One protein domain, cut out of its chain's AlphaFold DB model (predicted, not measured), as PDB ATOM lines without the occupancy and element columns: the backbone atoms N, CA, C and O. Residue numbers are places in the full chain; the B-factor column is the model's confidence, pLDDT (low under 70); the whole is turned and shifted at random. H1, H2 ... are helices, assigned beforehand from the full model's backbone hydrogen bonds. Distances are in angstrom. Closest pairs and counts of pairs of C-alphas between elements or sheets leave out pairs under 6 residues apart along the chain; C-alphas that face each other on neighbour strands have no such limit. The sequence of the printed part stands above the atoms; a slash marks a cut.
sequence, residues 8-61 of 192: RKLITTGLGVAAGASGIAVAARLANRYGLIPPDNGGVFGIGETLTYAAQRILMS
ATOM      1  N   ARG A   8     -58.235 -32.322  37.374       77.50
ATOM      2  CA  ARG A   8     -59.035 -31.938  36.192       77.50
ATOM      3  C   ARG A   8     -58.197 -31.225  35.135       77.50
ATOM      4  O   ARG A   8     -58.274 -31.596  33.977       77.50
ATOM      5  N   LYS A   9     -57.369 -30.259  35.537       75.62
ATOM      6  CA  LYS A   9     -56.503 -29.499  34.628       75.62
ATOM      7  C   LYS A   9     -55.438 -30.394  33.990       75.62
ATOM      8  O   LYS A   9     -55.111 -30.206  32.825       75.62
ATOM      9  N   LEU A  10     -54.942 -31.387  34.727       78.06
ATOM     10  CA  LEU A  10     -54.004 -32.390  34.220       78.06
ATOM     11  C   LEU A  10     -54.667 -33.315  33.187       78.06
ATOM     12  O   LEU A  10     -54.115 -33.517  32.112       78.06
ATOM     13  N   ILE A  11     -55.885 -33.791  33.468       80.25
ATOM     14  CA  ILE A  11     -56.669 -34.639  32.557       80.25
ATOM     15  C   ILE A  11     -57.065 -33.876  31.287       80.25
ATOM     16  O   ILE A  11     -56.853 -34.380  30.190       80.25
ATOM     17  N   THR A  12     -57.590 -32.652  31.402       76.25
ATOM     18  CA  THR A  12     -58.011 -31.860  30.232       76.25
ATOM     19  C   THR A  12     -56.828 -31.440  29.367       76.25
ATOM     20  O   THR A  12     -56.924 -31.481  28.144       76.25
ATOM     21  N   THR A  13     -55.695 -31.079  29.980       75.19
ATOM     22  CA  THR A  13     -54.469 -30.752  29.233       75.19
ATOM     23  C   THR A  13     -53.895 -32.002  28.567       75.19
ATOM     24  O   THR A  13     -53.546 -31.951  27.393       75.19
ATOM     25  N   GLY A  14     -53.869 -33.142  29.267       72.19
ATOM     26  CA  GLY A  14     -53.414 -34.418  28.713       72.19
ATOM     27  C   GLY A  14     -54.257 -34.887  27.525       72.19
ATOM     28  O   GLY A  14     -53.702 -35.250  26.491       72.19
ATOM     29  N   LEU A  15     -55.587 -34.804  27.630       72.69
ATOM     30  CA  LEU A  15     -56.510 -35.099  26.528       72.69
ATOM     31  C   LEU A  15     -56.322 -34.148  25.340       72.69
ATOM     32  O   LEU A  15     -56.266 -34.611  24.204       72.69
ATOM     33  N   GLY A  16     -56.180 -32.842  25.586       75.19
ATOM     34  CA  GLY A  16     -55.944 -31.857  24.527       75.19
ATOM     35  C   GLY A  16     -54.631 -32.099  23.777       75.19
ATOM     36  O   GLY A  16     -54.607 -32.081  22.548       75.19
ATOM     37  N   VAL A  17     -53.553 -32.405  24.505       78.75
ATOM     38  CA  VAL A  17     -52.248 -32.747  23.916       78.75
ATOM     39  C   VAL A  17     -52.328 -34.055  23.127       78.75
ATOM     40  O   VAL A  17     -51.853 -34.108  21.995       78.75
ATOM     41  N   ALA A  18     -52.964 -35.095  23.674       74.81
ATOM     42  CA  ALA A  18     -53.104 -36.384  22.999       74.81
ATOM     43  C   ALA A  18     -53.940 -36.283  21.712       74.81
ATOM     44  O   ALA A  18     -53.555 -36.837  20.680       74.81
ATOM     45  N   ALA A  19     -55.051 -35.540  21.742       77.69
ATOM     46  CA  ALA A  19     -55.883 -35.294  20.567       77.69
ATOM     47  C   ALA A  19     -55.133 -34.477  19.500       77.69
ATOM     48  O   ALA A  19     -55.143 -34.849  18.326       77.69
ATOM     49  N   GLY A  20     -54.421 -33.419  19.906       77.50
ATOM     50  CA  GLY A  20     -53.598 -32.609  19.004       77.50
ATOM     51  C   GLY A  20     -52.474 -33.414  18.345       77.50
ATOM     52  O   GLY A  20     -52.328 -33.390  17.122       77.50
ATOM     53  N   ALA A  21     -51.728 -34.196  19.129       78.06
ATOM     54  CA  ALA A  21     -50.653 -35.048  18.622       78.06
ATOM     55  C   ALA A  21     -51.176 -36.133  17.663       78.06
ATOM     56  O   ALA A  21     -50.577 -36.379  16.615       78.06
ATOM     57  N   SER A  22     -52.326 -36.738  17.981       81.56
ATOM     58  CA  SER A  22     -52.973 -37.733  17.117       81.56
ATOM     59  C   SER A  22     -53.433 -37.120  15.794       81.56
ATOM     60  O   SER A  22     -53.207 -37.705  14.735       81.56
ATOM     61  N   GLY A  23     -54.012 -35.914  15.829       83.44
ATOM     62  CA  GLY A  23     -54.408 -35.177  14.628       83.44
ATOM     63  C   GLY A  23     -53.224 -34.879  13.705       83.44
ATOM     64  O   GLY A  23     -53.292 -35.153  12.506       83.44
ATOM     65  N   ILE A  24     -52.104 -34.410  14.266       83.12
ATOM     66  CA  ILE A  24     -50.868 -34.151  13.509       83.12
ATOM     67  C   ILE A  24     -50.318 -35.447  12.898       83.12
ATOM     68  O   ILE A  24     -49.962 -35.471  11.720       83.12
ATOM     69  N   ALA A  25     -50.286 -36.543  13.660       81.56
ATOM     70  CA  ALA A  25     -49.792 -37.828  13.170       81.56
ATOM     71  C   ALA A  25     -50.644 -38.375  12.011       81.56
ATOM     72  O   ALA A  25     -50.106 -38.864  11.012       81.56
ATOM     73  N   VAL A  26     -51.972 -38.261  12.108       86.88
ATOM     74  CA  VAL A  26     -52.892 -38.647  11.028       86.88
ATOM     75  C   VAL A  26     -52.677 -37.768   9.797       86.88
ATOM     76  O   VAL A  26     -52.539 -38.301   8.694       86.88
ATOM     77  N   ALA A  27     -52.576 -36.447   9.968       83.88
ATOM     78  CA  ALA A  27     -52.324 -35.514   8.872       83.88
ATOM     79  C   ALA A  27     -50.996 -35.814   8.158       83.88
ATOM     80  O   ALA A  27     -50.969 -35.931   6.933       83.88
ATOM     81  N   ALA A  28     -49.914 -36.047   8.907       82.69
ATOM     82  CA  ALA A  28     -48.615 -36.423   8.352       82.69
ATOM     83  C   ALA A  28     -48.677 -37.760   7.592       82.69
ATOM     84  O   ALA A  28     -48.105 -37.905   6.508       82.69
ATOM     85  N   ARG A  29     -49.421 -38.744   8.115       84.56
ATOM     86  CA  ARG A  29     -49.606 -40.041   7.452       84.56
ATOM     87  C   ARG A  29     -50.376 -39.905   6.139       84.56
ATOM     88  O   ARG A  29     -50.004 -40.540   5.151       84.56
ATOM     89  N   LEU A  30     -51.427 -39.087   6.115       85.12
ATOM     90  CA  LEU A  30     -52.196 -38.800   4.904       85.12
ATOM     91  C   LEU A  30     -51.348 -38.038   3.883       85.12
ATOM     92  O   LEU A  30     -51.274 -38.463   2.731       85.12
ATOM     93  N   ALA A  31     -50.637 -36.992   4.306       84.00
ATOM     94  CA  ALA A  31     -49.745 -36.227   3.442       84.00
ATOM     95  C   ALA A  31     -48.672 -37.124   2.801       84.00
ATOM     96  O   ALA A  31     -48.460 -37.066   1.591       84.00
ATOM     97  N   ASN A  32     -48.063 -38.040   3.561       82.31
ATOM     98  CA  ASN A  32     -47.116 -39.011   3.011       82.31
ATOM     99  C   ASN A  32     -47.778 -39.987   2.017       82.31
ATOM    100  O   ASN A  32     -47.219 -40.276   0.959       82.31
ATOM    101  N   ARG A  33     -48.989 -40.481   2.323       82.31
ATOM    102  CA  ARG A  33     -49.734 -41.404   1.446       82.31
ATOM    103  C   ARG A  33     -50.033 -40.778   0.084       82.31
ATOM    104  O   ARG A  33     -49.899 -41.461  -0.931       82.31
ATOM    105  N   TYR A  34     -50.399 -39.499   0.067       81.88
ATOM    106  CA  TYR A  34     -50.702 -38.748  -1.154       81.88
ATOM    107  C   TYR A  34     -49.471 -38.092  -1.798       81.88
ATOM    108  O   TYR A  34     -49.599 -37.430  -2.823       81.88
ATOM    109  N   GLY A  35     -48.270 -38.303  -1.244       79.31
ATOM    110  CA  GLY A  35     -47.037 -37.729  -1.778       79.31
ATOM    111  C   GLY A  35     -47.019 -36.202  -1.717       79.31
ATOM    112  O   GLY A  35     -46.558 -35.573  -2.659       79.31
ATOM    113  N   LEU A  36     -47.558 -35.624  -0.642       84.88
ATOM    114  CA  LEU A  36     -47.554 -34.187  -0.342       84.88
ATOM    115  C   LEU A  36     -46.379 -33.772   0.553       84.88
ATOM    116  O   LEU A  36     -46.228 -32.596   0.855       84.88
ATOM    117  N   ILE A  37     -45.559 -34.729   0.988       83.19
ATOM    118  CA  ILE A  37     -44.339 -34.464   1.746       83.19
ATOM    119  C   ILE A  37     -43.149 -34.582   0.788       83.19
ATOM    120  O   ILE A  37     -42.959 -35.665   0.216       83.19
ATOM    121  N   PRO A  38     -42.366 -33.508   0.593       79.44
ATOM    122  CA  PRO A  38     -41.202 -33.550  -0.268       79.44
ATOM    123  C   PRO A  38     -40.112 -34.444   0.353       79.44
ATOM    124  O   PRO A  38     -40.031 -34.586   1.576       79.44
ATOM    125  N   PRO A  39     -39.293 -35.124  -0.468       71.56
ATOM    126  CA  PRO A  39     -38.271 -36.053   0.012       71.56
ATOM    127  C   PRO A  39     -37.127 -35.377   0.785       71.56
ATOM    128  O   PRO A  39     -36.383 -36.090   1.457       71.56
ATOM    129  N   ASP A  40     -37.008 -34.057   0.670       73.00
ATOM    130  CA  ASP A  40     -36.023 -33.137   1.243       73.00
ATOM    131  C   ASP A  40     -36.543 -32.313   2.428       73.00
ATOM    132  O   ASP A  40     -35.832 -31.436   2.892       73.00
ATOM    133  N   ASN A  41     -37.707 -32.647   2.995       77.00
ATOM    134  CA  ASN A  41     -38.347 -31.910   4.095       77.00
ATOM    135  C   ASN A  41     -37.607 -31.918   5.460       77.00
ATOM    136  O   ASN A  41     -38.240 -31.770   6.510       77.00
ATOM    137  N   GLY A  42     -36.302 -32.180   5.479       77.00
ATOM    138  CA  GLY A  42     -35.474 -32.156   6.677       77.00
ATOM    139  C   GLY A  42     -35.068 -30.738   7.087       77.00
ATOM    140  O   GLY A  42     -35.223 -29.772   6.351       77.00
ATOM    141  N   GLY A  43     -34.499 -30.607   8.286       81.88
ATOM    142  CA  GLY A  43     -33.950 -29.334   8.761       81.88
ATOM    143  C   GLY A  43     -34.999 -28.298   9.180       81.88
ATOM    144  O   GLY A  43     -36.187 -28.584   9.321       81.88
ATOM    145  N   VAL A  44     -34.528 -27.074   9.437       82.19
ATOM    146  CA  VAL A  44     -35.321 -25.994  10.057       82.19
ATOM    147  C   VAL A  44     -36.442 -25.487   9.137       82.19
ATOM    148  O   VAL A  44     -37.485 -25.050   9.618       82.19
ATOM    149  N   PHE A  45     -36.265 -25.597   7.818       81.75
ATOM    150  CA  PHE A  45     -37.232 -25.129   6.819       81.75
ATOM    151  C   PHE A  45     -38.197 -26.216   6.326       81.75
ATOM    152  O   PHE A  45     -39.140 -25.910   5.596       81.75
ATOM    153  N   GLY A  46     -38.043 -27.460   6.788       83.00
ATOM    154  CA  GLY A  46     -38.770 -28.617   6.261       83.00
ATOM    155  C   GLY A  46     -40.300 -28.531   6.341       83.00
ATOM    156  O   GLY A  46     -41.006 -29.042   5.467       83.00
ATOM    157  N   ILE A  47     -40.845 -27.843   7.354       83.81
ATOM    158  CA  ILE A  47     -42.294 -27.588   7.453       83.81
ATOM    159  C   ILE A  47     -42.743 -26.622   6.350       83.81
ATOM    160  O   ILE A  47     -43.750 -26.877   5.692       83.81
ATOM    161  N   GLY A  48     -41.991 -25.541   6.122       85.06
ATOM    162  CA  GLY A  48     -42.282 -24.564   5.072       85.06
ATOM    163  C   GLY A  48     -42.178 -25.175   3.675       85.06
ATOM    164  O   GLY A  48     -43.063 -24.970   2.844       85.06
ATOM    165  N   GLU A  49     -41.161 -26.005   3.446       84.50
ATOM    166  CA  GLU A  49     -41.001 -26.777   2.209       84.50
ATOM    167  C   GLU A  49     -42.163 -27.751   2.006       84.50
ATOM    168  O   GLU A  49     -42.733 -27.812   0.919       84.50
ATOM    169  N   THR A  50     -42.582 -28.461   3.061       86.94
ATOM    170  CA  THR A  50     -43.733 -29.374   3.000       86.94
ATOM    171  C   THR A  50     -45.020 -28.639   2.650       86.94
ATOM    172  O   THR A  50     -45.762 -29.090   1.781       86.94
ATOM    173  N   LEU A  51     -45.285 -27.498   3.290       89.00
ATOM    174  CA  LEU A  51     -46.471 -26.690   3.009       89.00
ATOM    175  C   LEU A  51     -46.450 -26.144   1.579       89.00
ATOM    176  O   LEU A  51     -47.453 -26.252   0.876       89.00
ATOM    177  N   THR A  52     -45.306 -25.625   1.131       88.06
ATOM    178  CA  THR A  52     -45.132 -25.108  -0.234       88.06
ATOM    179  C   THR A  52     -45.335 -26.214  -1.265       88.06
ATOM    180  O   THR A  52     -46.111 -26.051  -2.205       88.06
ATOM    181  N   TYR A  53     -44.704 -27.372  -1.063       86.44
ATOM    182  CA  TYR A  53     -44.817 -28.528  -1.948       86.44
ATOM    183  C   TYR A  53     -46.251 -29.073  -2.004       86.44
ATOM    184  O   TYR A  53     -46.782 -29.339  -3.083       86.44
ATOM    185  N   ALA A  54     -46.916 -29.196  -0.852       88.00
ATOM    186  CA  ALA A  54     -48.304 -29.637  -0.779       88.00
ATOM    187  C   ALA A  54     -49.253 -28.650  -1.474       88.00
ATOM    188  O   ALA A  54     -50.078 -29.073  -2.284       88.00
ATOM    189  N   ALA A  55     -49.111 -27.347  -1.206       89.06
ATOM    190  CA  ALA A  55     -49.911 -26.302  -1.839       89.06
ATOM    191  C   ALA A  55     -49.724 -26.310  -3.360       89.06
ATOM    192  O   ALA A  55     -50.707 -26.334  -4.098       89.06
ATOM    193  N   GLN A  56     -48.475 -26.383  -3.826       86.88
ATOM    194  CA  GLN A  56     -48.143 -26.462  -5.243       86.88
ATOM    195  C   GLN A  56     -48.805 -27.677  -5.906       86.88
ATOM    196  O   GLN A  56     -49.481 -27.521  -6.920       86.88
ATOM    197  N   ARG A  57     -48.708 -28.874  -5.313       84.00
ATOM    198  CA  ARG A  57     -49.355 -30.078  -5.862       84.00
ATOM    199  C   ARG A  57     -50.876 -29.997  -5.865       84.00
ATOM    200  O   ARG A  57     -51.482 -30.455  -6.826       84.00
ATOM    201  N   ILE A  58     -51.490 -29.459  -4.814       85.75
ATOM    202  CA  ILE A  58     -52.951 -29.346  -4.722       85.75
ATOM    203  C   ILE A  58     -53.459 -28.350  -5.766       85.75
ATOM    204  O   ILE A  58     -54.309 -28.708  -6.581       85.75
ATOM    205  N   LEU A  59     -52.891 -27.143  -5.799       86.50
ATOM    206  CA  LEU A  59     -53.329 -26.065  -6.687       86.50
ATOM    207  C   LEU A  59     -53.029 -26.360  -8.161       86.50
ATOM    208  O   LEU A  59     -53.835 -26.038  -9.029       86.50
ATOM    209  N   MET A  60     -51.895 -27.000  -8.459       79.94
ATOM    210  CA  MET A  60     -51.487 -27.288  -9.838       79.94
ATOM    211  C   MET A  60     -51.938 -28.662 -10.348       79.94
ATOM    212  O   MET A  60     -51.728 -28.962 -11.522       79.94
ATOM    213  N   SER A  61     -52.574 -29.498  -9.517       73.81
ATOM    214  CA  SER A  61     -53.010 -30.852  -9.911       73.81
ATOM    215  C   SER A  61     -53.902 -30.875 -11.159       73.81
ATOM    216  O   SER A  61     -53.854 -31.838 -11.926       73.81
TER     217      SER A  61
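AT A GLANCE: This is residues 8 to 61 of the 192 residues of the protein "Oxidored_molyb domain-containing protein" of Acidobacteria bacterium (UniProt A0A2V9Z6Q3). One long helix, H1, sticks out as a straight arm with residues 8 to 27, and its last residues join a small head made by a looping link and a shorter, steeply tilted helix, H2. The 54 printed residues include two named helices, H1 then H2, and no named strand; the class is all helix. The whole is only just loose, close to extended, with a radius of gyration of the C-alphas of 14.6 A; it is elongated, spanning 46 by 24 by 16 A.

IN THESE COORDINATES: H1, residues 8 to 33, measures 37.2 A from C-alpha 8 at (-59.035, -31.938, 36.192) to C-alpha 33 at (-49.734, -41.404, 1.446). H2, residues 46 to 60, measures 20.6 A and ends with C-alpha 60 at (-51.487, -27.288, -9.838).

HOW THE PARTS SIT: H1 and H2 are close but not clearly touching; their closest C-alphas, those of Ala 31 and Ala 54, are 8.0 A apart. They run the same way at a steep tilt of 54 degrees. In H1 and H2 every O i to N i+4 pair is within hydrogen-bond range.

THE WHOLE: The C-alphas of Arg 8 and Met 60, the two farthest apart, are separated by 46.9 A. Without residues 8 to 27, which stand free, the body spans 27 by 18 by 12 A. The link from H1 to H2, residues 34 to 45, is long. The printed part has no cut, and no printed residue is under 70 in pLDDT.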